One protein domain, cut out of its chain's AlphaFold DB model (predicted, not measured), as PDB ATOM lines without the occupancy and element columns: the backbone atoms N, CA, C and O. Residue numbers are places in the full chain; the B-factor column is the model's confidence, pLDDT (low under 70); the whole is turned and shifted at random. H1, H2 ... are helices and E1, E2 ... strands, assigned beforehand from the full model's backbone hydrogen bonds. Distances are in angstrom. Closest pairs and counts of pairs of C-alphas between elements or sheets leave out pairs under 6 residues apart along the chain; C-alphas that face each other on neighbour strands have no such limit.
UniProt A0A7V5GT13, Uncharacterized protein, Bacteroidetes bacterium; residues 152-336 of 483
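This is residues 152 to 336 of the 483 residues of an uncharacterized protein of Bacteroidetes bacterium (UniProt A0A7V5GT13). The model is a long, flat body of two halves set end to end: five helices running nearly along one another, and two small twisted sheets partly face to face as a loose sandwich. H1, H2 and H3 make an up-and-down bundle, the helical hairpin H4 and H5 packs beside it, and H3 and H5 lead into E1 and E7, edge strands of the two sheets. The printed part has 185 residues, with five named helices and seven named strands in the order H1 H2 H3 E1 E2 E3 E4 E5 E6 H4 H5 E7; the class is mixed, helices and strands. The sheets, E1 E2 E5 and E4 E3 E6 E7, are antiparallel. The whole is only just loose, close to compact, with a radius of gyration of the C-alphas of 19.5 A, and spans 70 by 36 by 18 A.

H1, residues 152 to 169, and the hub H2, residues 178 to 192, form a hairpin at a shallow tilt of 11 degrees; their closest C-alphas, of Ala 166 and Gly 181, are 4.0 A apart. H2 forms another hairpin with H3, residues 199 to 216; their closest C-alphas, of Tyr 185 and Cys 206, are 5.2 A apart. E1, residues 217 to 221, pairs with E2, residues 234 to 241 (N 218 and O 240, 2.8 A), and E2 with E5, residues 273 to 279 (N 235 and O 276, 2.9 A). E3, residues 250 to 257, pairs with E4, residues 265 to 267 (N 251 and O 266, 2.8 A), and with E6, residues 287 to 293 (N 254 and O 290, 2.9 A). E7, residues 326 to 330, pairs with E6 (N 289 and O 328, 3.0 A). Between the sheets, the closest C-alphas of E1 and E7, of Ile 219 and Cys 326, are 5.6 A apart, and those of E4 and E5, of Ile 267 and Val 274, 6.1 A. H4, residues 296 to 303, and H5, residues 308 to 323, form a hairpin; their closest C-alphas, of Ala 303 and Arg 311, are 5.7 A apart. H5 touches H3, the C-alphas of Ile 321 and Ile 214 closest at 6.9 A, and only grazes the sheet E4 E3 E6 E7 with residues 318 to 323. In H1, H2, H3 and H5 every O i to N i+4 pair is within hydrogen-bond range; in H4, 3 of 4.

H1 begins at C-alpha 152 (-18.247, 26.557, -37.983) and is 25.7 A long; H2 is 20.2 A and H3 25.9 A. E2 is 22.9 A long, E3 21.8 A, E6 20.1 A and H5 22.6 A. E7 ends at C-alpha 330 (-46.380, -11.624, -7.983).

The C-alphas farthest apart, of Glu 153 and Arg 336, are 69.6 A apart. The printed part has no cut. The link from E1 to E2, 12 residues, is long. The mean pLDDT of the printed part is 80.6; residues under 70 include 223 to 233 and 329 to 336.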
ATOM      1  N   ASN A 152     -18.659  27.885 -38.425       86.25
ATOM      2  CA  ASN A 152     -18.247  26.557 -37.983       86.25
ATOM      3  C   ASN A 152     -17.608  26.609 -36.585       86.25
ATOM      4  O   ASN A 152     -17.962  25.802 -35.727       86.25
ATOM      5  N   GLU A 153     -16.726  27.574 -36.321       88.81
ATOM      6  CA  GLU A 153     -16.120  27.804 -35.002       88.81
ATOM      7  C   GLU A 153     -17.166  28.135 -33.933       88.81
ATOM      8  O   GLU A 153     -17.132  27.571 -32.835       88.81
ATOM      9  N   ARG A 154     -18.154  28.977 -34.265       89.12
ATOM     10  CA  ARG A 154     -19.279  29.286 -33.373       89.12
ATOM     11  C   ARG A 154     -20.058  28.025 -32.998       89.12
ATOM     12  O   ARG A 154     -20.297  27.777 -31.816       89.12
ATOM     13  N   ARG A 155     -20.421  27.194 -33.983       87.94
ATOM     14  CA  ARG A 155     -21.119  25.913 -33.751       87.94
ATOM     15  C   ARG A 155     -20.277  24.956 -32.912       87.94
ATOM     16  O   ARG A 155     -20.806  24.340 -31.992       87.94
ATOM     17  N   LEU A 156     -18.974  24.865 -33.183       92.25
ATOM     18  CA  LEU A 156     -18.045  24.050 -32.398       92.25
ATOM     19  C   LEU A 156     -17.968  24.501 -30.938       92.25
ATOM     20  O   LEU A 156     -17.931  23.651 -30.050       92.25
ATOM     21  N   SER A 157     -17.962  25.809 -30.672       94.06
ATOM     22  CA  SER A 157     -17.994  26.348 -29.307       94.06
ATOM     23  C   SER A 157     -19.253  25.900 -28.559       94.06
ATOM     24  O   SER A 157     -19.152  25.364 -27.455       94.06
ATOM     25  N   ILE A 158     -20.423  26.009 -29.197       93.19
ATOM     26  CA  ILE A 158     -21.700  25.578 -28.611       93.19
ATOM     27  C   ILE A 158     -21.709  24.060 -28.363       93.19
ATOM     28  O   ILE A 158     -22.059  23.618 -27.271       93.19
ATOM     29  N   ILE A 159     -21.266  23.257 -29.339       94.56
ATOM     30  CA  ILE A 159     -21.156  21.795 -29.196       94.56
ATOM     31  C   ILE A 159     -20.248  21.432 -28.020       94.56
ATOM     32  O   ILE A 159     -20.601  20.567 -27.224       94.56
ATOM     33  N   LYS A 160     -19.088  22.083 -27.884       95.88
ATOM     34  CA  LYS A 160     -18.171  21.846 -26.760       95.88
ATOM     35  C   LYS A 160     -18.821  22.184 -25.417       95.88
ATOM     36  O   LYS A 160     -18.606  21.439 -24.466       95.88
ATOM     37  N   GLY A 161     -19.630  23.243 -25.357       96.25
ATOM     38  CA  GLY A 161     -20.434  23.587 -24.182       96.25
ATOM     39  C   GLY A 161     -21.381  22.455 -23.780       96.25
ATOM     40  O   GLY A 161     -21.292  21.959 -22.659       96.25
ATOM     41  N   TYR A 162     -22.204  21.974 -24.717       96.56
ATOM     42  CA  TYR A 162     -23.110  20.846 -24.464       96.56
ATOM     43  C   TYR A 162     -22.368  19.561 -24.092       96.56
ATOM     44  O   TYR A 162     -22.749  18.889 -23.144       96.56
ATOM     45  N   LEU A 163     -21.273  19.226 -24.779       95.94
ATOM     46  CA  LEU A 163     -20.485  18.034 -24.453       95.94
ATOM     47  C   LEU A 163     -19.873  18.106 -23.052       95.94
ATOM     48  O   LEU A 163     -19.874  17.109 -22.342       95.94
ATOM     49  N   SER A 164     -19.364  19.272 -22.647       95.00
ATOM     50  CA  SER A 164     -18.817  19.462 -21.302       95.00
ATOM     51  C   SER A 164     -19.900  19.402 -20.226       95.00
ATOM     52  O   SER A 164     -19.623  18.922 -19.126       95.00
ATOM     53  N   SER A 165     -21.103  19.895 -20.524       94.38
ATOM     54  CA  SER A 165     -22.267  19.793 -19.640       94.38
ATOM     55  C   SER A 165     -22.705  18.333 -19.495       94.38
ATOM     56  O   SER A 165     -22.762  17.819 -18.379       94.38
ATOM     57  N   ALA A 166     -22.831  17.614 -20.616       94.00
ATOM     58  CA  ALA A 166     -23.155  16.192 -20.634       94.00
ATOM     59  C   ALA A 166     -22.134  15.353 -19.856       94.00
ATOM     60  O   ALA A 166     -22.505  14.530 -19.030       94.00
ATOM     61  N   GLU A 167     -20.837  15.575 -20.086       93.00
ATOM     62  CA  GLU A 167     -19.769  14.873 -19.370       93.00
ATOM     63  C   GLU A 167     -19.791  15.194 -17.866       93.00
ATOM     64  O   GLU A 167     -19.531  14.304 -17.058       93.00
ATOM     65  N   SER A 168     -20.128  16.431 -17.477       91.31
ATOM     66  CA  SER A 168     -20.275  16.833 -16.069       91.31
ATOM     67  C   SER A 168     -21.454  16.135 -15.387       91.31
ATOM     68  O   SER A 168     -21.268  15.600 -14.299       91.31
ATOM     69  N   ALA A 169     -22.610  16.037 -16.053       89.38
ATOM     70  CA  ALA A 169     -23.809  15.360 -15.539       89.38
ATOM     71  C   ALA A 169     -23.606  13.854 -15.259       89.38
ATOM     72  O   ALA A 169     -24.411  13.219 -14.575       89.38
ATOM     73  N   LEU A 170     -22.529  13.270 -15.797       89.00
ATOM     74  CA  LEU A 170     -22.170  11.863 -15.629       89.00
ATOM     75  C   LEU A 170     -21.034  11.624 -14.622       89.00
ATOM     76  O   LEU A 170     -20.739  10.457 -14.338       89.00
ATOM     77  N   ARG A 171     -20.380  12.672 -14.098       84.75
ATOM     78  CA  ARG A 171     -19.247  12.532 -13.160       84.75
ATOM     79  C   ARG A 171     -19.662  11.836 -11.872       84.75
ATOM     80  O   ARG A 171     -20.833  11.824 -11.510       84.75
ATOM     81  N   ASP A 172     -18.695  11.219 -11.204       68.69
ATOM     82  CA  ASP A 172     -18.923  10.375 -10.025       68.69
ATOM     83  C   ASP A 172     -19.109  11.176  -8.721       68.69
ATOM     84  O   ASP A 172     -19.417  10.596  -7.681       68.69
ATOM     85  N   ASP A 173     -18.955  12.500  -8.787       69.12
ATOM     86  CA  ASP A 173     -18.813  13.386  -7.628       69.12
ATOM     87  C   ASP A 173     -20.166  13.949  -7.127       69.12
ATOM     88  O   ASP A 173     -20.248  14.484  -6.023       69.12
ATOM     89  N   GLU A 174     -21.230  13.804  -7.924       65.00
ATOM     90  CA  GLU A 174     -22.604  14.273  -7.677       65.00
ATOM     91  C   GLU A 174     -23.618  13.151  -8.014       65.00
ATOM     92  O   GLU A 174     -23.250  12.172  -8.687       65.00
ATOM     93  N   PRO A 175     -24.885  13.217  -7.542       65.81
ATOM     94  CA  PRO A 175     -25.926  12.316  -8.037       65.81
ATOM     95  C   PRO A 175     -25.949  12.363  -9.569       65.81
ATOM     96  O   PRO A 175     -25.916  13.425 -10.181       65.81
ATOM     97  N   ALA A 176     -25.913  11.189 -10.202       72.38
ATOM     98  CA  ALA A 176     -25.838  11.119 -11.653       72.38
ATOM     99  C   ALA A 176     -27.138  11.663 -12.254       72.38
ATOM    100  O   ALA A 176     -28.217  11.191 -11.894       72.38
ATOM    101  N   HIS A 177     -27.028  12.545 -13.245       87.25
ATOM    102  CA  HIS A 177     -28.170  13.040 -14.015       87.25
ATOM    103  C   HIS A 177     -28.076  12.553 -15.474       87.25
ATOM    104  O   HIS A 177     -27.883  13.341 -16.402       87.25
ATOM    105  N   PRO A 178     -28.177  11.229 -15.726       89.50
ATOM    106  CA  PRO A 178     -28.002  10.657 -17.061       89.50
ATOM    107  C   PRO A 178     -29.051  11.143 -18.070       89.50
ATOM    108  O   PRO A 178     -28.784  11.138 -19.267       89.50
ATOM    109  N   THR A 179     -30.228  11.580 -17.617       88.38
ATOM    110  CA  THR A 179     -31.260  12.203 -18.461       88.38
ATOM    111  C   THR A 179     -30.827  13.567 -18.991       88.38
ATOM    112  O   THR A 179     -31.011  13.840 -20.177       88.38
ATOM    113  N   ASP A 180     -30.195  14.391 -18.156       89.81
ATOM    114  CA  ASP A 180     -29.636  15.678 -18.578       89.81
ATOM    115  C   ASP A 180     -28.435  15.470 -19.500       89.81
ATOM    116  O   ASP A 180     -28.363  16.076 -20.567       89.81
ATOM    117  N   GLY A 181     -27.564  14.508 -19.173       91.88
ATOM    118  CA  GLY A 181     -26.481  14.098 -20.067       91.88
ATOM    119  C   GLY A 181     -26.988  13.635 -21.438       91.88
ATOM    120  O   GLY A 181     -26.423  14.002 -22.470       91.88
ATOM    121  N   LEU A 182     -28.086  12.873 -21.470       89.94
ATOM    122  CA  LEU A 182     -28.723  12.423 -22.707       89.94
ATOM    123  C   LEU A 182     -29.252  13.607 -23.528       89.94
ATOM    124  O   LEU A 182     -29.002  13.665 -24.734       89.94
ATOM    125  N   ARG A 183     -29.930  14.562 -22.877       89.75
ATOM    126  CA  ARG A 183     -30.447  15.786 -23.508       89.75
ATOM    127  C   ARG A 183     -29.319  16.650 -24.078       89.75
ATOM    128  O   ARG A 183     -29.409  17.117 -25.211       89.75
ATOM    129  N   ASP A 184     -28.225  16.817 -23.348       92.75
ATOM    130  CA  ASP A 184     -27.091  17.617 -23.811       92.75
ATOM    131  C   ASP A 184     -26.340  16.954 -24.971       92.75
ATOM    132  O   ASP A 184     -26.004  17.627 -25.950       92.75
ATOM    133  N   TYR A 185     -26.147  15.629 -24.948       93.75
ATOM    134  CA  TYR A 185     -25.626  14.923 -26.122       93.75
ATOM    135  C   TYR A 185     -26.573  15.011 -27.325       93.75
ATOM    136  O   TYR A 185     -26.099  15.103 -28.460       93.75
ATOM    137  N   ALA A 186     -27.891  14.999 -27.104       88.75
ATOM    138  CA  ALA A 186     -28.885  15.164 -28.159       88.75
ATOM    139  C   ALA A 186     -28.808  16.554 -28.811       88.75
ATOM    140  O   ALA A 186     -28.727  16.666 -30.039       88.75
ATOM    141  N   ASN A 187     -28.722  17.605 -27.995       89.19
ATOM    142  CA  ASN A 187     -28.527  18.982 -28.450       89.19
ATOM    143  C   ASN A 187     -27.205  19.144 -29.213       89.19
ATOM    144  O   ASN A 187     -27.174  19.703 -30.314       89.19
ATOM    145  N   ALA A 188     -26.113  18.587 -28.681       92.75
ATOM    146  CA  ALA A 188     -24.819  18.571 -29.353       92.75
ATOM    147  C   ALA A 188     -24.892  17.854 -30.710       92.75
ATOM    148  O   ALA A 188     -24.356  18.356 -31.699       92.75
ATOM    149  N   LEU A 189     -25.589  16.716 -30.786       90.62
ATOM    150  CA  LEU A 189     -25.778  15.955 -32.022       90.62
ATOM    151  C   LEU A 189     -26.553  16.760 -33.074       90.62
ATOM    152  O   LEU A 189     -26.176  16.742 -34.248       90.62
ATOM    153  N   HIS A 190     -27.586  17.499 -32.659       85.56
ATOM    154  CA  HIS A 190     -28.386  18.341 -33.550       85.56
ATOM    155  C   HIS A 190     -27.536  19.412 -34.240       85.56
ATOM    156  O   HIS A 190     -27.671  19.653 -35.441       85.56
ATOM    157  N   ILE A 191     -26.623  20.035 -33.494       87.06
ATOM    158  CA  ILE A 191     -25.718  21.055 -34.031       87.06
ATOM    159  C   ILE A 191     -24.582  20.396 -34.825       87.06
ATOM    160  O   ILE A 191     -24.216  20.886 -35.894       87.06
ATOM    161  N   ALA A 192     -24.062  19.256 -34.357       88.44
ATOM    162  CA  ALA A 192     -23.001  18.511 -35.030       88.44
ATOM    163  C   ALA A 192     -23.415  18.053 -36.436       88.44
ATOM    164  O   ALA A 192     -22.597  18.114 -37.354       88.44
ATOM    165  N   ASP A 193     -24.679  17.663 -36.644       82.50
ATOM    166  CA  ASP A 193     -25.191  17.305 -37.975       82.50
ATOM    167  C   ASP A 193     -25.166  18.477 -38.970       82.50
ATOM    168  O   ASP A 193     -25.153  18.258 -40.185       82.50
ATOM    169  N   LYS A 194     -25.097  19.711 -38.458       79.56
ATOM    170  CA  LYS A 194     -25.032  20.955 -39.230       79.56
ATOM    171  C   LYS A 194     -23.600  21.501 -39.383       79.56
ATOM    172  O   LYS A 194     -23.438  22.573 -39.957       79.56
ATOM    173  N   LEU A 195     -22.560  20.833 -38.878       81.44
ATOM    174  CA  LEU A 195     -21.178  21.305 -39.043       81.44
ATOM    175  C   LEU A 195     -20.690  21.190 -40.496       81.44
ATOM    176  O   LEU A 195     -21.017  20.230 -41.197       81.44
ATOM    177  N   PHE A 196     -19.853  22.144 -40.915       78.06
ATOM    178  CA  PHE A 196     -19.170  22.105 -42.210       78.06
ATOM    179  C   PHE A 196     -17.910  21.242 -42.144       78.06
ATOM    180  O   PHE A 196     -17.687  20.399 -43.012       78.06
ATOM    181  N   TYR A 197     -17.139  21.399 -41.067       79.25
ATOM    182  CA  TYR A 197     -15.917  20.646 -40.798       79.25
ATOM    183  C   TYR A 197     -16.082  19.787 -39.544       79.25
ATOM    184  O   TYR A 197     -16.882  20.096 -38.667       79.25
ATOM    185  N   GLU A 198     -15.347  18.677 -39.453       85.00
ATOM    186  CA  GLU A 198     -15.347  17.779 -38.279       85.00
ATOM    187  C   GLU A 198     -16.712  17.152 -37.917       85.00
ATOM    188  O   GLU A 198     -16.826  16.444 -36.916       85.00
ATOM    189  N   ARG A 199     -17.741  17.310 -38.763       85.19
ATOM    190  CA  ARG A 199     -19.092  16.745 -38.583       85.19
ATOM    191  C   ARG A 199     -19.076  15.288 -38.124       85.19
ATOM    192  O   ARG A 199     -19.688  14.932 -37.121       85.19
ATOM    193  N   THR A 200     -18.344  14.430 -38.834       84.38
ATOM    194  CA  THR A 200     -18.285  12.989 -38.534       84.38
ATOM    195  C   THR A 200     -17.676  12.696 -37.161       84.38
ATOM    196  O   THR A 200     -18.096  11.739 -36.507       84.38
ATOM    197  N   LEU A 201     -16.706  13.501 -36.717       90.88
ATOM    198  CA  LEU A 201     -16.054  13.344 -35.417       90.88
ATOM    199  C   LEU A 201     -17.053  13.612 -34.285       90.88
ATOM    200  O   LEU A 201     -17.242  12.753 -33.423       90.88
ATOM    201  N   TYR A 202     -17.736  14.759 -34.325       92.62
ATOM    202  CA  TYR A 202     -18.672  15.149 -33.268       92.62
ATOM    203  C   TYR A 202     -19.959  14.333 -33.281       92.62
ATOM    204  O   TYR A 202     -20.414  13.944 -32.209       92.62
ATOM    205  N   ILE A 203     -20.495  13.972 -34.458       89.25
ATOM    206  CA  ILE A 203     -21.612  13.018 -34.539       89.25
ATOM    207  C   ILE A 203     -21.227  11.721 -33.825       89.25
ATOM    208  O   ILE A 203     -21.972  11.247 -32.974       89.25
ATOM    209  N   ARG A 204     -20.049  11.152 -34.121       90.44
ATOM    210  CA  ARG A 204     -19.600   9.917 -33.465       90.44
ATOM    211  C   ARG A 204     -19.462  10.099 -31.952       90.44
ATOM    212  O   ARG A 204     -19.908   9.226 -31.217       90.44
ATOM    213  N   LYS A 205     -18.880  11.214 -31.496       94.38
ATOM    214  CA  LYS A 205     -18.733  11.503 -30.061       94.38
ATOM    215  C   LYS A 205     -20.097  11.555 -29.357       94.38
ATOM    216  O   LYS A 205     -20.251  10.916 -28.323       94.38
ATOM    217  N   CYS A 206     -21.084  12.234 -29.945       92.94
ATOM    218  CA  CYS A 206     -22.428  12.326 -29.370       92.94
ATOM    219  C   CYS A 206     -23.146  10.972 -29.370       92.94
ATOM    220  O   CYS A 206     -23.681  10.568 -28.346       92.94
ATOM    221  N   LEU A 207     -23.118  10.236 -30.488       90.19
ATOM    222  CA  LEU A 207     -23.766   8.923 -30.575       90.19
ATOM    223  C   LEU A 207     -23.173   7.916 -29.580       90.19
ATOM    224  O   LEU A 207     -23.922   7.144 -28.992       90.19
ATOM    225  N   ASN A 208     -21.853   7.940 -29.373       91.69
ATOM    226  CA  ASN A 208     -21.204   7.102 -28.367       91.69
ATOM    227  C   ASN A 208     -21.652   7.487 -26.950       91.69
ATOM    228  O   ASN A 208     -22.054   6.609 -26.201       91.69
ATOM    229  N   GLY A 209     -21.671   8.783 -26.613       92.44
ATOM    230  CA  GLY A 209     -22.141   9.248 -25.303       92.44
ATOM    231  C   GLY A 209     -23.595   8.858 -25.016       92.44
ATOM    232  O   GLY A 209     -23.898   8.337 -23.946       92.44
ATOM    233  N   ILE A 210     -24.483   9.014 -26.003       90.69
ATOM    234  CA  ILE A 210     -25.883   8.573 -25.905       90.69
ATOM    235  C   ILE A 210     -25.965   7.057 -25.665       90.69
ATOM    236  O   ILE A 210     -26.711   6.607 -24.795       90.69
ATOM    237  N   ASN A 211     -25.194   6.268 -26.418       88.56
ATOM    238  CA  ASN A 211     -25.175   4.814 -26.276       88.56
ATOM    239  C   ASN A 211     -24.680   4.385 -24.892       88.56
ATOM    240  O   ASN A 211     -25.314   3.549 -24.260       88.56
ATOM    241  N   ASP A 212     -23.600   4.993 -24.402       90.12
ATOM    242  CA  ASP A 212     -23.023   4.702 -23.087       90.12
ATOM    243  C   ASP A 212     -24.008   5.013 -21.952       90.12
ATOM    244  O   ASP A 212     -24.075   4.288 -20.953       90.12
ATOM    245  N   ILE A 213     -24.801   6.081 -22.102       90.81
ATOM    246  CA  ILE A 213     -25.872   6.402 -21.160       90.81
ATOM    247  C   ILE A 213     -26.945   5.309 -21.191       90.81
ATOM    248  O   ILE A 213     -27.258   4.722 -20.156       90.81
ATOM    249  N   ILE A 214     -27.469   4.992 -22.376       87.00
ATOM    250  CA  ILE A 214     -28.551   4.014 -22.553       87.00
ATOM    251  C   ILE A 214     -28.139   2.618 -22.068       87.00
ATOM    252  O   ILE A 214     -28.886   1.965 -21.337       87.00
ATOM    253  N   GLU A 215     -26.936   2.169 -22.422       86.00
ATOM    254  CA  GLU A 215     -26.386   0.882 -21.993       86.00
ATOM    255  C   GLU A 215     -26.082   0.830 -20.494       86.00
ATOM    256  O   GLU A 215     -25.966  -0.266 -19.938       86.00
ATOM    257  N   GLY A 216     -25.977   1.978 -19.822       88.69
ATOM    258  CA  GLY A 216     -25.763   2.059 -18.381       88.69
ATOM    259  C   GLY A 216     -27.029   1.871 -17.541       88.69
ATOM    260  O   GLY A 216     -26.903   1.497 -16.374       88.69
ATOM    261  N   PHE A 217     -28.225   2.084 -18.107       89.50
ATOM    262  CA  PHE A 217     -29.494   1.960 -17.380       89.50
ATOM    263  C   PHE A 217     -29.854   0.508 -17.062       89.50
ATOM    264  O   PHE A 217     -29.812  -0.375 -17.920       89.50
ATOM    265  N   ARG A 218     -30.282   0.249 -15.829       89.00
ATOM    266  CA  ARG A 218     -30.780  -1.045 -15.359       89.00
ATOM    267  C   ARG A 218     -32.039  -0.826 -14.534       89.00
ATOM    268  O   ARG A 218     -32.055   0.037 -13.667       89.00
ATOM    269  N   ILE A 219     -33.057  -1.646 -14.773       90.12
ATOM    270  CA  ILE A 219     -34.258  -1.706 -13.938       90.12
ATOM    271  C   ILE A 219     -34.222  -3.029 -13.179       90.12
ATOM    272  O   ILE A 219     -33.993  -4.084 -13.775       90.12
ATOM    273  N   LYS A 220     -34.432  -2.984 -11.866       89.25
ATOM    274  CA  LYS A 220     -34.506  -4.167 -11.001       89.25
ATOM    275  C   LYS A 220     -35.763  -4.096 -10.148       89.25
ATOM    276  O   LYS A 220     -36.142  -3.015  -9.713       89.25
ATOM    277  N   CYS A 221     -36.381  -5.237  -9.869       84.38
ATOM    278  CA  CYS A 221     -37.407  -5.301  -8.835       84.38
ATOM    279  C   CYS A 221     -36.740  -5.254  -7.450       84.38
ATOM    280  O   CYS A 221     -35.759  -5.962  -7.212       84.38
ATOM    281  N   VAL A 222     -37.248  -4.397  -6.562       81.50
ATOM    282  CA  VAL A 222     -36.765  -4.238  -5.180       81.50
ATOM    283  C   VAL A 222     -37.597  -5.078  -4.221       81.50
ATOM    284  O   VAL A 222     -37.054  -5.680  -3.298       81.50
ATOM    285  N   THR A 223     -38.908  -5.155  -4.446       68.31
ATOM    286  CA  THR A 223     -39.832  -5.912  -3.601       68.31
ATOM    287  C   THR A 223     -40.491  -7.041  -4.381       68.31
ATOM    288  O   THR A 223     -41.411  -6.825  -5.160       68.31
ATOM    289  N   SER A 224     -40.093  -8.285  -4.098       54.84
ATOM    290  CA  SER A 224     -40.951  -9.434  -4.399       54.84
ATOM    291  C   SER A 224     -42.132  -9.391  -3.432       54.84
ATOM    292  O   SER A 224     -41.911  -9.326  -2.222       54.84
ATOM    293  N   TYR A 225     -43.359  -9.442  -3.938       52.53
ATOM    294  CA  TYR A 225     -44.624  -9.390  -3.191       52.53
ATOM    295  C   TYR A 225     -44.824 -10.600  -2.241       52.53
ATOM    296  O   TYR A 225     -45.748 -11.390  -2.402       52.53
ATOM    297  N   ASN A 226     -43.932 -10.789  -1.267       46.59
ATOM    298  CA  ASN A 226     -43.967 -11.865  -0.273       46.59
ATOM    299  C   ASN A 226     -44.500 -11.390   1.087       46.59
ATOM    300  O   ASN A 226     -44.659 -12.198   1.999       46.59
ATOM    301  N   GLU A 227     -44.798 -10.097   1.249       43.41
ATOM    302  CA  GLU A 227     -45.273  -9.573   2.526       43.41
ATOM    303  C   GLU A 227     -46.798  -9.475   2.590       43.41
ATOM    304  O   GLU A 227     -47.456  -8.767   1.830       43.41
ATOM    305  N   VAL A 228     -47.335 -10.180   3.586       41.75
ATOM    306  CA  VAL A 228     -48.722 -10.236   4.067       41.75
ATOM    307  C   VAL A 228     -49.145  -8.885   4.673       41.75
ATOM    308  O   VAL A 228     -49.579  -8.796   5.820       41.75
ATOM    309  N   ARG A 229     -48.959  -7.784   3.940       43.50
ATOM    310  CA  ARG A 229     -49.385  -6.441   4.349       43.50
ATOM    311  C   ARG A 229     -50.363  -5.891   3.313       43.50
ATOM    312  O   ARG A 229     -49.940  -5.206   2.385       43.50
ATOM    313  N   PRO A 230     -51.675  -6.152   3.475       48.09
ATOM    314  CA  PRO A 230     -52.717  -5.650   2.573       48.09
ATOM    315  C   PRO A 230     -52.753  -4.115   2.457       48.09
ATOM    316  O   PRO A 230     -53.408  -3.585   1.576       48.09
ATOM    317  N   GLU A 231     -52.031  -3.385   3.304       48.88
ATOM    318  CA  GLU A 231     -51.948  -1.923   3.271       48.88
ATOM    319  C   GLU A 231     -50.986  -1.382   2.191       48.88
ATOM    320  O   GLU A 231     -51.039  -0.199   1.863       48.88
ATOM    321  N   ARG A 232     -50.117  -2.224   1.607       53.41
ATOM    322  CA  ARG A 232     -49.096  -1.823   0.619       53.41
ATOM    323  C   ARG A 232     -49.330  -2.513  -0.728       53.41
ATOM    324  O   ARG A 232     -48.614  -3.425  -1.120       53.41
ATOM    325  N   HIS A 233     -50.364  -2.087  -1.452       69.94
ATOM    326  CA  HIS A 233     -50.673  -2.587  -2.799       69.94
ATOM    327  C   HIS A 233     -49.777  -1.972  -3.889       69.94
ATOM    328  O   HIS A 233     -50.278  -1.407  -4.862       69.94
ATOM    329  N   TYR A 234     -48.458  -2.037  -3.723       77.62
ATOM    330  CA  TYR A 234     -47.520  -1.522  -4.714       77.62
ATOM    331  C   TYR A 234     -46.345  -2.478  -4.937       77.62
ATOM    332  O   TYR A 234     -45.930  -3.183  -4.021       77.62
ATOM    333  N   LEU A 235     -45.836  -2.500  -6.167       82.81
ATOM    334  CA  LEU A 235     -44.559  -3.113  -6.537       82.81
ATOM    335  C   LEU A 235     -43.502  -2.014  -6.603       82.81
ATOM    336  O   LEU A 235     -43.776  -0.951  -7.163       82.81
ATOM    337  N   GLU A 236     -42.313  -2.251  -6.053       88.94
ATOM    338  CA  GLU A 236     -41.208  -1.290  -6.119       88.94
ATOM    339  C   GLU A 236     -40.151  -1.759  -7.116       88.94
ATOM    340  O   GLU A 236     -39.619  -2.868  -7.021       88.94
ATOM    341  N   PHE A 237     -39.816  -0.879  -8.052       91.12
ATOM    342  CA  PHE A 237     -38.723  -1.067  -8.995       91.12
ATOM    343  C   PHE A 237     -37.663  -0.006  -8.739       91.12
ATOM    344  O   PHE A 237     -37.997   1.133  -8.428       91.12
ATOM    345  N   LYS A 238     -36.392  -0.368  -8.890       92.06
ATOM    346  CA  LYS A 238     -35.260   0.550  -8.812       92.06
ATOM    347  C   LYS A 238     -34.618   0.708 -10.173       92.06
ATOM    348  O   LYS A 238     -34.369  -0.281 -10.868       92.06
ATOM    349  N   VAL A 239     -34.331   1.952 -10.516       92.00
ATOM    350  CA  VAL A 239     -33.633   2.355 -11.725       92.00
ATOM    351  C   VAL A 239     -32.236   2.802 -11.331       92.00
ATOM    352  O   VAL A 239     -32.062   3.777 -10.602       92.00
ATOM    353  N   ASP A 240     -31.244   2.075 -11.834       91.06
ATOM    354  CA  ASP A 240     -29.838   2.399 -11.654       91.06
ATOM    355  C   ASP A 240     -29.214   2.805 -12.998       91.06
ATOM    356  O   ASP A 240     -29.483   2.179 -14.023       91.06
ATOM    357  N   TRP A 241     -28.289   3.761 -12.994       91.31
ATOM    358  CA  TRP A 241     -27.326   3.985 -14.067       91.31
ATOM    359  C   TRP A 241     -25.917   3.718 -13.545       91.31
ATOM    360  O   TRP A 241     -25.466   4.370 -12.606       91.31
ATOM    361  N   LYS A 242     -25.225   2.710 -14.097       88.94
ATOM    362  CA  LYS A 242     -23.906   2.254 -13.595       88.94
ATOM    363  C   LYS A 242     -23.875   2.074 -12.062       88.94
ATOM    364  O   LYS A 242     -22.921   2.466 -11.397       88.94
ATOM    365  N   SER A 243     -24.927   1.457 -11.516       87.06
ATOM    366  CA  SER A 243     -25.120   1.201 -10.075       87.06
ATOM    367  C   SER A 243     -25.406   2.434  -9.205       87.06
ATOM    368  O   SER A 243     -25.363   2.323  -7.982       87.06
ATOM    369  N   ARG A 244     -25.722   3.585  -9.807       88.69
ATOM    370  CA  ARG A 244     -26.194   4.786  -9.104       88.69
ATOM    371  C   ARG A 244     -27.699   4.963  -9.298       88.69
ATOM    372  O   ARG A 244     -28.149   4.752 -10.420       88.69
ATOM    373  N   PRO A 245     -28.462   5.348  -8.263       90.38
ATOM    374  CA  PRO A 245     -29.888   5.618  -8.417       90.38
ATOM    375  C   PRO A 245     -30.121   6.776  -9.392       90.38
ATOM    376  O   PRO A 245     -29.289   7.679  -9.482       90.38
ATOM    377  N   VAL A 246     -31.232   6.733 -10.130       90.25
ATOM    378  CA  VAL A 246     -31.597   7.791 -11.080       90.25
ATOM    379  C   VAL A 246     -32.970   8.364 -10.758       90.25
ATOM    380  O   VAL A 246     -33.982   7.679 -10.907       90.25
ATOM    381  N   GLU A 247     -32.994   9.639 -10.392       90.38
ATOM    382  CA  GLU A 247     -34.204  10.412 -10.112       90.38
ATOM    383  C   GLU A 247     -34.874  10.941 -11.390       90.38
ATOM    384  O   GLU A 247     -34.223  11.167 -12.414       90.38
ATOM    385  N   GLY A 248     -36.191  11.168 -11.329       88.62
ATOM    386  CA  GLY A 248     -36.907  11.955 -12.336       88.62
ATOM    387  C   GLY A 248     -37.164  11.213 -13.647       88.62
ATOM    388  O   GLY A 248     -37.571  11.816 -14.640       88.62
ATOM    389  N   VAL A 249     -36.951   9.898 -13.669       89.19
ATOM    390  CA  VAL A 249     -37.114   9.060 -14.853       89.19
ATOM    391  C   VAL A 249     -38.486   8.406 -14.852       89.19
ATOM    392  O   VAL A 249     -38.903   7.786 -13.875       89.19
ATOM    393  N   ARG A 250     -39.186   8.500 -15.984       91.44
ATOM    394  CA  ARG A 250     -40.481   7.849 -16.172       91.44
ATOM    395  C   ARG A 250     -40.299   6.360 -16.456       91.44
ATOM    396  O   ARG A 250     -39.564   5.964 -17.359       91.44
ATOM    397  N   ILE A 251     -41.026   5.538 -15.711       92.69
ATOM    398  CA  ILE A 251     -41.139   4.098 -15.921       92.69
ATOM    399  C   ILE A 251     -42.560   3.780 -16.356       92.69
ATOM    400  O   ILE A 251     -43.519   4.186 -15.702       92.69
ATOM    401  N   HIS A 252     -42.682   3.060 -17.467       92.25
ATOM    402  CA  HIS A 252     -43.937   2.515 -17.961       92.25
ATOM    403  C   HIS A 252     -44.144   1.106 -17.407       92.25
ATOM    404  O   HIS A 252     -43.226   0.277 -17.448       92.25
ATOM    405  N   PHE A 253     -45.353   0.832 -16.922       91.50
ATOM    406  CA  PHE A 253     -45.737  -0.474 -16.405       91.50
ATOM    407  C   PHE A 253     -46.805  -1.117 -17.278       91.50
ATOM    408  O   PHE A 253     -47.789  -0.483 -17.656       91.50
ATOM    409  N   GLU A 254     -46.644  -2.413 -17.522       90.38
ATOM    410  CA  GLU A 254     -47.599  -3.223 -18.270       90.38
ATOM    411  C   GLU A 254     -47.907  -4.523 -17.522       90.38
ATOM    412  O   GLU A 254     -47.002  -5.276 -17.151       90.38
ATOM    413  N   LEU A 255     -49.195  -4.827 -17.332       87.19
ATOM    414  CA  LEU A 255     -49.644  -6.114 -16.802       87.19
ATOM    415  C   LEU A 255     -49.671  -7.143 -17.939       87.19
ATOM    416  O   LEU A 255     -50.693  -7.373 -18.577       87.19
ATOM    417  N   THR A 256     -48.526  -7.768 -18.190       86.12
ATOM    418  CA  THR A 256     -48.342  -8.749 -19.274       86.12
ATOM    419  C   THR A 256     -49.053 -10.088 -19.049       86.12
ATOM    420  O   THR A 256     -49.330 -10.810 -20.007       86.12
ATOM    421  N   LYS A 257     -49.355 -10.445 -17.794       82.00
ATOM    422  CA  LYS A 257     -50.121 -11.649 -17.437       82.00
ATOM    423  C   LYS A 257     -50.935 -11.398 -16.171       82.00
ATOM    424  O   LYS A 257     -50.422 -10.801 -15.228       82.00
ATOM    425  N   GLY A 258     -52.156 -11.926 -16.126       74.88
ATOM    426  CA  GLY A 258     -53.055 -11.812 -14.977       74.88
ATOM    427  C   GLY A 258     -54.225 -10.864 -15.232       74.88
ATOM    428  O   GLY A 258     -54.479 -10.484 -16.373       74.88
ATOM    429  N   HIS A 259     -54.957 -10.509 -14.176       70.94
ATOM    430  CA  HIS A 259     -56.074  -9.567 -14.249       70.94
ATOM    431  C   HIS A 259     -55.986  -8.549 -13.115       70.94
ATOM    432  O   HIS A 259     -55.876  -8.905 -11.947       70.94
ATOM    433  N   GLY A 260     -56.078  -7.275 -13.471       73.12
ATOM    434  CA  GLY A 260     -56.042  -6.166 -12.531       73.12
ATOM    435  C   GLY A 260     -55.900  -4.843 -13.265       73.12
ATOM    436  O   GLY A 260     -55.771  -4.803 -14.489       73.12
ATOM    437  N   LEU A 261     -55.941  -3.763 -12.501       78.06
ATOM    438  CA  LEU A 261     -55.625  -2.419 -12.955       78.06
ATOM    439  C   LEU A 261     -54.302  -2.021 -12.310       78.06
ATOM    440  O   LEU A 261     -54.156  -2.103 -11.095       78.06
ATOM    441  N   ILE A 262     -53.342  -1.597 -13.118       84.69
ATOM    442  CA  ILE A 262     -52.086  -1.029 -12.633       84.69
ATOM    443  C   ILE A 262     -51.974   0.412 -13.113       84.69
ATOM    444  O   ILE A 262     -52.565   0.781 -14.131       84.69
ATOM    445  N   GLU A 263     -51.219   1.229 -12.391       86.56
ATOM    446  CA  GLU A 263     -50.802   2.528 -12.916       86.56
ATOM    447  C   GLU A 263     -49.940   2.322 -14.165       86.56
ATOM    448  O   GLU A 263     -49.015   1.515 -14.156       86.56
ATOM    449  N   SER A 264     -50.241   3.043 -15.247       88.38
ATOM    450  CA  SER A 264     -49.536   2.886 -16.524       88.38
ATOM    451  C   SER A 264     -48.111   3.431 -16.485       88.38
ATOM    452  O   SER A 264     -47.273   3.028 -17.284       88.38
ATOM    453  N   SER A 265     -47.829   4.388 -15.602       93.19
ATOM    454  CA  SER A 265     -46.496   4.966 -15.465       93.19
ATOM    455  C   SER A 265     -46.328   5.705 -14.147       93.19
ATOM    456  O   SER A 265     -47.290   6.296 -13.661       93.19
ATOM    457  N   ALA A 266     -45.099   5.773 -13.647       92.81
ATOM    458  CA  ALA A 266     -44.712   6.658 -12.551       92.81
ATOM    459  C   ALA A 266     -43.265   7.144 -12.733       92.81
ATOM    460  O   ALA A 266     -42.552   6.664 -13.616       92.81
ATOM    461  N   ILE A 267     -42.860   8.134 -11.941       92.81
ATOM    462  CA  ILE A 267     -41.533   8.761 -11.998       92.81
ATOM    463  C   ILE A 267     -40.712   8.288 -10.794       92.81
ATOM    464  O   ILE A 267     -41.275   8.121  -9.712       92.81
ATOM    465  N   THR A 268     -39.418   8.040 -10.992       92.81
ATOM    466  CA  THR A 268     -38.498   7.656  -9.916       92.81
ATOM    467  C   THR A 268     -38.216   8.798  -8.940       92.81
ATOM    468  O   THR A 268     -38.092   9.954  -9.349       92.81
ATOM    469  N   ASP A 269     -38.096   8.457  -7.657       92.69
ATOM    470  CA  ASP A 269     -37.640   9.354  -6.591       92.69
ATOM    471  C   ASP A 269     -36.102   9.494  -6.547       92.69
ATOM    472  O   ASP A 269     -35.392   8.982  -7.416       92.69
ATOM    473  N   ASP A 270     -35.589  10.208  -5.544       90.50
ATOM    474  CA  ASP A 270     -34.163  10.471  -5.304       90.50
ATOM    475  C   ASP A 270     -33.343   9.197  -5.021       90.50
ATOM    476  O   ASP A 270     -32.140   9.141  -5.291       90.50
ATOM    477  N   GLU A 271     -33.992   8.125  -4.562       90.88
ATOM    478  CA  GLU A 271     -33.392   6.795  -4.412       90.88
ATOM    479  C   GLU A 271     -33.464   5.954  -5.700       90.88
ATOM    480  O   GLU A 271     -33.013   4.798  -5.733       90.88
ATOM    481  N   GLY A 272     -33.998   6.522  -6.785       91.31
ATOM    482  CA  GLY A 272     -34.229   5.839  -8.051       91.31
ATOM    483  C   GLY A 272     -35.345   4.800  -7.970       91.31
ATOM    484  O   GLY A 272     -35.396   3.897  -8.808       91.31
ATOM    485  N   ILE A 273     -36.210   4.873  -6.957       91.94
ATOM    486  CA  ILE A 273     -37.298   3.931  -6.722       91.94
ATOM    487  C   ILE A 273     -38.573   4.465  -7.368       91.94
ATOM    488  O   ILE A 273     -38.908   5.644  -7.305       91.94
ATOM    489  N   VAL A 274     -39.323   3.567  -7.997       92.50
ATOM    490  CA  VAL A 274     -40.651   3.843  -8.528       92.50
ATOM    491  C   VAL A 274     -41.638   2.813  -7.995       92.50
ATOM    492  O   VAL A 274     -41.347   1.615  -7.927       92.50
ATOM    493  N   LYS A 275     -42.825   3.285  -7.616       90.50
ATOM    494  CA  LYS A 275     -43.892   2.454  -7.054       90.50
ATOM    495  C   LYS A 275     -44.998   2.297  -8.087       90.50
ATOM    496  O   LYS A 275     -45.568   3.282  -8.535       90.50
ATOM    497  N   CYS A 276     -45.294   1.058  -8.457       88.44
ATOM    498  CA  CYS A 276     -46.413   0.710  -9.321       88.44
ATOM    499  C   CYS A 276     -47.578   0.273  -8.440       88.44
ATOM    500  O   CYS A 276     -47.521  -0.798  -7.829       88.44
ATOM    501  N   LYS A 277     -48.630   1.090  -8.344       83.81
ATOM    502  CA  LYS A 277     -49.831   0.697  -7.605       83.81
ATOM    503  C   LYS A 277     -50.600  -0.379  -8.367       83.81
ATOM    504  O   LYS A 277     -50.892  -0.224  -9.553       83.81
ATOM    505  N   VAL A 278     -50.987  -1.436  -7.661       77.19
ATOM    506  CA  VAL A 278     -51.768  -2.550  -8.206       77.19
ATOM    507  C   VAL A 278     -53.145  -2.576  -7.550       77.19
ATOM    508  O   VAL A 278     -53.277  -2.781  -6.347       77.19
ATOM    509  N   LEU A 279     -54.191  -2.370  -8.346       71.25
ATOM    510  CA  LEU A 279     -55.588  -2.492  -7.948       71.25
ATOM    511  C   LEU A 279     -56.158  -3.804  -8.490       71.25
ATOM    512  O   LEU A 279     -56.243  -4.026  -9.699       71.25
ATOM    513  N   TYR A 280     -56.578  -4.681  -7.589       63.69
ATOM    514  CA  TYR A 280     -57.119  -5.980  -7.963       63.69
ATOM    515  C   TYR A 280     -58.604  -5.878  -8.279       63.69
ATOM    516  O   TYR A 280     -59.393  -5.405  -7.466       63.69
ATOM    517  N   THR A 281     -58.992  -6.368  -9.451       55.97
ATOM    518  CA  THR A 281     -60.398  -6.666  -9.764       55.97
ATOM    519  C   THR A 281     -60.692  -8.163  -9.650       55.97
ATOM    520  O   THR A 281     -61.849  -8.557  -9.512       55.97
ATOM    521  N   ARG A 282     -59.652  -9.009  -9.713       58.12
ATOM    522  CA  ARG A 282     -59.735 -10.468  -9.614       58.12
ATOM    523  C   ARG A 282     -58.398 -11.058  -9.164       58.12
ATOM    524  O   ARG A 282     -57.346 -10.565  -9.559       58.12
ATOM    525  N   MET A 283     -58.449 -12.122  -8.370       60.75
ATOM    526  CA  MET A 283     -57.264 -12.819  -7.871       60.75
ATOM    527  C   MET A 283     -56.738 -13.817  -8.913       60.75
ATOM    528  O   MET A 283     -57.511 -14.551  -9.525       60.75
ATOM    529  N   TYR A 284     -55.422 -13.826  -9.107       61.06
ATOM    530  CA  TYR A 284     -54.649 -14.751  -9.934       61.06
ATOM    531  C   TYR A 284     -53.397 -15.237  -9.193       61.06
ATOM    532  O   TYR A 284     -52.702 -14.460  -8.523       61.06
ATOM    533  N   ASP A 285     -53.092 -16.521  -9.386       60.09
ATOM    534  CA  ASP A 285     -51.942 -17.220  -8.800       60.09
ATOM    535  C   ASP A 285     -50.607 -16.603  -9.215       60.09
ATOM    536  O   ASP A 285     -49.676 -16.535  -8.417       60.09
ATOM    537  N   SER A 286     -50.528 -16.127 -10.458       69.75
ATOM    538  CA  SER A 286     -49.328 -15.543 -11.048       69.75
ATOM    539  C   SER A 286     -49.719 -14.388 -11.965       69.75
ATOM    540  O   SER A 286     -50.138 -14.594 -13.109       69.75
ATOM    541  N   ASN A 287     -49.586 -13.174 -11.439       75.44
ATOM    542  CA  ASN A 287     -49.598 -11.946 -12.220       75.44
ATOM    543  C   ASN A 287     -48.162 -11.613 -12.638       75.44
ATOM    544  O   ASN A 287     -47.212 -11.936 -11.922       75.44
ATOM    545  N   GLN A 288     -48.001 -10.967 -13.789       82.19
ATOM    546  CA  GLN A 288     -46.703 -10.547 -14.301       82.19
ATOM    547  C   GLN A 288     -46.762  -9.095 -14.749       82.19
ATOM    548  O   GLN A 288     -47.479  -8.768 -15.699       82.19
ATOM    549  N   VAL A 289     -45.981  -8.246 -14.085       86.62
ATOM    550  CA  VAL A 289     -45.799  -6.841 -14.457       86.62
ATOM    551  C   VAL A 289     -44.437  -6.681 -15.112       86.62
ATOM    552  O   VAL A 289     -43.428  -7.202 -14.633       86.62
ATOM    553  N   THR A 290     -44.421  -5.967 -16.229       89.12
ATOM    554  CA  THR A 290     -43.202  -5.519 -16.888       89.12
ATOM    555  C   THR A 290     -43.028  -4.033 -16.613       89.12
ATOM    556  O   THR A 290     -43.918  -3.247 -16.921       89.12
ATOM    557  N   ALA A 291     -41.890  -3.662 -16.037       91.12
ATOM    558  CA  ALA A 291     -41.452  -2.282 -15.889       91.12
ATOM    559  C   ALA A 291     -40.421  -1.970 -16.976       91.12
ATOM    560  O   ALA A 291     -39.438  -2.699 -17.141       91.12
ATOM    561  N   SER A 292     -40.633  -0.891 -17.719       90.88
ATOM    562  CA  SER A 292     -39.763  -0.476 -18.819       90.88
ATOM    563  C   SER A 292     -39.460   1.013 -18.746       90.88
ATOM    564  O   SER A 292     -40.291   1.809 -18.317       90.88
ATOM    565  N   LEU A 293     -38.243   1.376 -19.136       89.44
ATOM    566  CA  LEU A 293     -37.793   2.760 -19.162       89.44
ATOM    567  C   LEU A 293     -38.533   3.509 -20.271       89.44
ATOM    568  O   LEU A 293     -38.499   3.072 -21.424       89.44
ATOM    569  N   ASP A 294     -39.154   4.635 -19.938       86.00
ATOM    570  CA  ASP A 294     -39.793   5.502 -20.921       86.00
ATOM    571  C   ASP A 294     -38.914   6.726 -21.186       86.00
ATOM    572  O   ASP A 294     -38.919   7.705 -20.444       86.00
ATOM    573  N   LEU A 295     -38.128   6.639 -22.261       80.31
ATOM    574  CA  LEU A 295     -37.345   7.753 -22.800       80.31
ATOM    575  C   LEU A 295     -37.976   8.309 -24.081       80.31
ATOM    576  O   LEU A 295     -37.280   8.950 -24.862       80.31
ATOM    577  N   THR A 296     -39.255   8.027 -24.340       75.00
ATOM    578  CA  THR A 296     -39.884   8.323 -25.633       75.00
ATOM    579  C   THR A 296     -39.830   9.813 -25.948       75.00
ATOM    580  O   THR A 296     -39.370  10.168 -27.018       75.00
ATOM    581  N   GLU A 297     -40.145  10.687 -24.988       74.06
ATOM    582  CA  GLU A 297     -40.085  12.147 -25.172       74.06
ATOM    583  C   GLU A 297     -38.682  12.631 -25.587       74.06
ATOM    584  O   GLU A 297     -38.527  13.329 -26.586       74.06
ATOM    585  N   LEU A 298     -37.637  12.167 -24.892       72.75
ATOM    586  CA  LEU A 298     -36.240  12.505 -25.203       72.75
ATOM    587  C   LEU A 298     -35.767  11.909 -26.539       72.75
ATOM    588  O   LEU A 298     -34.891  12.462 -27.204       72.75
ATOM    589  N   LEU A 299     -36.302  10.750 -26.928       71.50
ATOM    590  CA  LEU A 299     -35.924  10.064 -28.163       71.50
ATOM    591  C   LEU A 299     -36.737  10.537 -29.373       71.50
ATOM    592  O   LEU A 299     -36.228  10.446 -30.487       71.50
ATOM    593  N   ASP A 300     -37.940  11.067 -29.173       71.88
ATOM    594  CA  ASP A 300     -38.777  11.658 -30.218       71.88
ATOM    595  C   ASP A 300     -38.162  12.974 -30.710       71.88
ATOM    596  O   ASP A 300     -38.016  13.160 -31.919       71.88
ATOM    597  N   GLU A 301     -37.643  13.810 -29.799       70.31
ATOM    598  CA  GLU A 301     -36.838  14.996 -30.150       70.31
ATOM    599  C   GLU A 301     -35.633  14.637 -31.044       70.31
ATOM    600  O   GLU A 301     -35.234  15.384 -31.943       70.31
ATOM    601  N   LEU A 302     -35.052  13.456 -30.824       67.12
ATOM    602  CA  LEU A 302     -33.954  12.919 -31.622       67.12
ATOM    603  C   LEU A 302     -34.430  12.266 -32.933       67.12
ATOM    604  O   LEU A 302     -33.700  12.281 -33.930       67.12
ATOM    605  N   ALA A 303     -35.627  11.677 -32.959       63.59
ATOM    606  CA  ALA A 303     -36.188  10.988 -34.119       63.59
ATOM    607  C   ALA A 303     -36.554  11.951 -35.259       63.59
ATOM    608  O   ALA A 303     -36.487  11.556 -36.430       63.59
ATOM    609  N   ASP A 304     -36.827  13.215 -34.932       64.56
ATOM    610  CA  ASP A 304     -37.041  14.306 -35.891       64.56
ATOM    611  C   ASP A 304     -35.779  14.676 -36.694       64.56
ATOM    612  O   ASP A 304     -35.828  15.425 -37.679       64.56
ATOM    613  N   MET A 305     -34.616  14.110 -36.351       66.44
ATOM    614  CA  MET A 305     -33.406  14.282 -37.149       66.44
ATOM    615  C   MET A 305     -33.534  13.605 -38.520       66.44
ATOM    616  O   MET A 305     -33.634  12.389 -38.649       66.44
ATOM    617  N   LYS A 306     -33.412  14.380 -39.603       58.66
ATOM    618  CA  LYS A 306     -33.567  13.869 -40.982       58.66
ATOM    619  C   LYS A 306     -32.501  12.848 -41.414       58.66
ATOM    620  O   LYS A 306     -32.704  12.126 -42.390       58.66
ATOM    621  N   SER A 307     -31.364  12.746 -40.723       68.38
ATOM    622  CA  SER A 307     -30.308  11.784 -41.065       68.38
ATOM    623  C   SER A 307     -30.772  10.343 -40.822       68.38
ATOM    624  O   SER A 307     -30.920   9.923 -39.679       68.38
ATOM    625  N   GLU A 308     -30.963   9.553 -41.886       71.69
ATOM    626  CA  GLU A 308     -31.394   8.144 -41.767       71.69
ATOM    627  C   GLU A 308     -30.393   7.301 -40.963       71.69
ATOM    628  O   GLU A 308     -30.767   6.369 -40.254       71.69
ATOM    629  N   ARG A 309     -29.105   7.660 -41.001       70.69
ATOM    630  CA  ARG A 309     -28.080   7.025 -40.165       70.69
ATOM    631  C   ARG A 309     -28.316   7.288 -38.677       70.69
ATOM    632  O   ARG A 309     -28.142   6.384 -37.869       70.69
ATOM    633  N   ILE A 310     -28.702   8.512 -38.323       75.38
ATOM    634  CA  ILE A 310     -29.021   8.872 -36.939       75.38
ATOM    635  C   ILE A 310     -30.353   8.226 -36.535       75.38
ATOM    636  O   ILE A 310     -30.410   7.568 -35.504       75.38
ATOM    637  N   ARG A 311     -31.383   8.274 -37.393       76.00
ATOM    638  CA  ARG A 311     -32.681   7.622 -37.142       76.00
ATOM    639  C   ARG A 311     -32.563   6.117 -36.951       76.00
ATOM    640  O   ARG A 311     -33.099   5.579 -35.990       76.00
ATOM    641  N   SER A 312     -31.845   5.423 -37.832       78.12
ATOM    642  CA  SER A 312     -31.609   3.979 -37.697       78.12
ATOM    643  C   SER A 312     -30.850   3.639 -36.413       78.12
ATOM    644  O   SER A 312     -31.194   2.664 -35.742       78.12
ATOM    645  N   PHE A 313     -29.879   4.467 -36.020       80.31
ATOM    646  CA  PHE A 313     -29.187   4.328 -34.745       80.31
ATOM    647  C   PHE A 313     -30.136   4.520 -33.550       80.31
ATOM    648  O   PHE A 313     -30.171   3.657 -32.676       80.31
ATOM    649  N   ILE A 314     -30.966   5.569 -33.549       77.94
ATOM    650  CA  ILE A 314     -31.970   5.841 -32.505       77.94
ATOM    651  C   ILE A 314     -32.993   4.711 -32.406       77.94
ATOM    652  O   ILE A 314     -33.215   4.192 -31.317       77.94
ATOM    653  N   ARG A 315     -33.556   4.244 -33.528       78.44
ATOM    654  CA  ARG A 315     -34.494   3.105 -33.540       78.44
ATOM    655  C   ARG A 315     -33.871   1.849 -32.929       78.44
ATOM    656  O   ARG A 315     -34.525   1.147 -32.160       78.44
ATOM    657  N   ARG A 316     -32.599   1.573 -33.237       81.31
ATOM    658  CA  ARG A 316     -31.861   0.451 -32.641       81.31
ATOM    659  C   ARG A 316     -31.685   0.632 -31.130       81.31
ATOM    660  O   ARG A 316     -31.840  -0.337 -30.391       81.31
ATOM    661  N   MET A 317     -31.411   1.851 -30.670       76.75
ATOM    662  CA  MET A 317     -31.304   2.155 -29.239       76.75
ATOM    663  C   MET A 317     -32.642   2.042 -28.506       76.75
ATOM    664  O   MET A 317     -32.677   1.439 -27.440       76.75
ATOM    665  N   ILE A 318     -33.748   2.513 -29.095       71.31
ATOM    666  CA  ILE A 318     -35.109   2.302 -28.568       71.31
ATOM    667  C   ILE A 318     -35.373   0.801 -28.372       71.31
ATOM    668  O   ILE A 318     -35.889   0.383 -27.335       71.31
ATOM    669  N   GLY A 319     -34.965  -0.029 -29.339       70.88
ATOM    670  CA  GLY A 319     -35.028  -1.488 -29.213       70.88
ATOM    671  C   GLY A 319     -34.210  -2.031 -28.032       70.88
ATOM    672  O   GLY A 319     -34.700  -2.885 -27.295       70.88
ATOM    673  N   SER A 320     -33.002  -1.502 -27.815       72.69
ATOM    674  CA  SER A 320     -32.139  -1.867 -26.680       72.69
ATOM    675  C   SER A 320     -32.762  -1.484 -25.330       72.69
ATOM    676  O   SER A 320     -32.805  -2.302 -24.413       72.69
ATOM    677  N   ILE A 321     -33.359  -0.293 -25.222       71.31
ATOM    678  CA  ILE A 321     -34.044   0.161 -24.001       71.31
ATOM    679  C   ILE A 321     -35.192  -0.782 -23.631       71.31
ATOM    680  O   ILE A 321     -35.309  -1.195 -22.478       71.31
ATOM    681  N   ARG A 322     -36.000  -1.197 -24.615       67.56
ATOM    682  CA  ARG A 322     -37.084  -2.168 -24.396       67.56
ATOM    683  C   ARG A 322     -36.572  -3.530 -23.926       67.56
ATOM    684  O   ARG A 322     -37.281  -4.228 -23.208       67.56
ATOM    685  N   SER A 323     -35.348  -3.908 -24.300       65.06
ATOM    686  CA  SER A 323     -34.725  -5.150 -23.827       65.06
ATOM    687  C   SER A 323     -34.246  -5.084 -22.371       65.06
ATOM    688  O   SER A 323     -34.140  -6.127 -21.732       65.06
ATOM    689  N   ASN A 324     -34.060  -3.880 -21.813       70.75
ATOM    690  CA  ASN A 324     -33.745  -3.658 -20.395       70.75
ATOM    691  C   ASN A 324     -34.987  -3.671 -19.485       70.75
ATOM    692  O   ASN A 324     -34.892  -3.319 -18.307       70.75
ATOM    693  N   ALA A 325     -36.153  -4.054 -20.013       77.44
ATOM    694  CA  ALA A 325     -37.365  -4.177 -19.223       77.44
ATOM    695  C   ALA A 325     -37.202  -5.242 -18.126       77.44
ATOM    696  O   ALA A 325     -36.762  -6.368 -18.375       77.44
ATOM    697  N   CYS A 326     -37.591  -4.890 -16.905       81.06
ATOM    698  CA  CYS A 326     -37.612  -5.812 -15.782       81.06
ATOM    699  C   CYS A 326     -38.988  -6.469 -15.711       81.06
ATOM    700  O   CYS A 326     -40.010  -5.781 -15.706       81.06
ATOM    701  N   ARG A 327     -39.019  -7.801 -15.659       79.81
ATOM    702  CA  ARG A 327     -40.251  -8.555 -15.421       79.81
ATOM    703  C   ARG A 327     -40.249  -9.039 -13.991       79.81
ATOM    704  O   ARG A 327     -39.282  -9.673 -13.576       79.81
ATOM    705  N   ASP A 328     -41.352  -8.811 -13.299       76.38
ATOM    706  CA  ASP A 328     -41.584  -9.413 -11.999       76.38
ATOM    707  C   ASP A 328     -42.893 -10.194 -11.982       76.38
ATOM    708  O   ASP A 328     -43.846  -9.892 -12.710       76.38
ATOM    709  N   THR A 329     -42.911 -11.237 -11.163       61.62
ATOM    710  CA  THR A 329     -44.075 -12.088 -10.952       61.62
ATOM    711  C   THR A 329     -44.520 -11.977  -9.513       61.62
ATOM    712  O   THR A 329     -43.730 -12.198  -8.599       61.62
ATOM    713  N   PHE A 330     -45.804 -11.719  -9.313       64.31
ATOM    714  CA  PHE A 330     -46.380 -11.624  -7.983       64.31
ATOM    715  C   PHE A 330     -47.675 -12.420  -7.903       64.31
ATOM    716  O   PHE A 330     -48.403 -12.580  -8.889       64.31
ATOM    717  N   SER A 331     -47.965 -12.922  -6.707       56.62
ATOM    718  CA  SER A 331     -49.219 -13.606  -6.437       56.62
ATOM    719  C   SER A 331     -50.163 -12.677  -5.701       56.62
ATOM    720  O   SER A 331     -49.836 -12.131  -4.648       56.62
ATOM    721  N   SER A 332     -51.368 -12.535  -6.237       58.19
ATOM    722  CA  SER A 332     -52.442 -11.861  -5.505       58.19
ATOM    723  C   SER A 332     -53.073 -12.768  -4.443       58.19
ATOM    724  O   SER A 332     -53.738 -12.263  -3.548       58.19
ATOM    725  N   LEU A 333     -52.770 -14.079  -4.446       52.41
ATOM    726  CA  LEU A 333     -53.261 -15.066  -3.475       52.41
ATOM    727  C   LEU A 333     -52.842 -14.805  -2.014       52.41
ATOM    728  O   LEU A 333     -53.305 -15.492  -1.106       52.41
ATOM    729  N   ALA A 334     -51.962 -13.847  -1.734       51.16
ATOM    730  CA  ALA A 334     -51.626 -13.516  -0.352       51.16
ATOM    731  C   ALA A 334     -52.783 -12.824   0.404       51.16
ATOM    732  O   ALA A 334     -52.723 -12.716   1.630       51.16
ATOM    733  N   GLN A 335     -53.838 -12.350  -0.280       57.50
ATOM    734  CA  GLN A 335     -54.986 -11.749   0.409       57.50
ATOM    735  C   GLN A 335     -55.970 -12.825   0.873       57.50
ATOM    736  O   GLN A 335     -56.472 -13.610   0.070       57.50
ATOM    737  N   ARG A 336     -56.265 -12.826   2.178       67.50
ATOM    738  CA  ARG A 336     -57.348 -13.621   2.770       67.50
ATOM    739  C   ARG A 336     -58.673 -13.277   2.091       67.50
ATOM    740  O   ARG A 336     -58.895 -12.116   1.714       67.50
TER     741      ARG A 336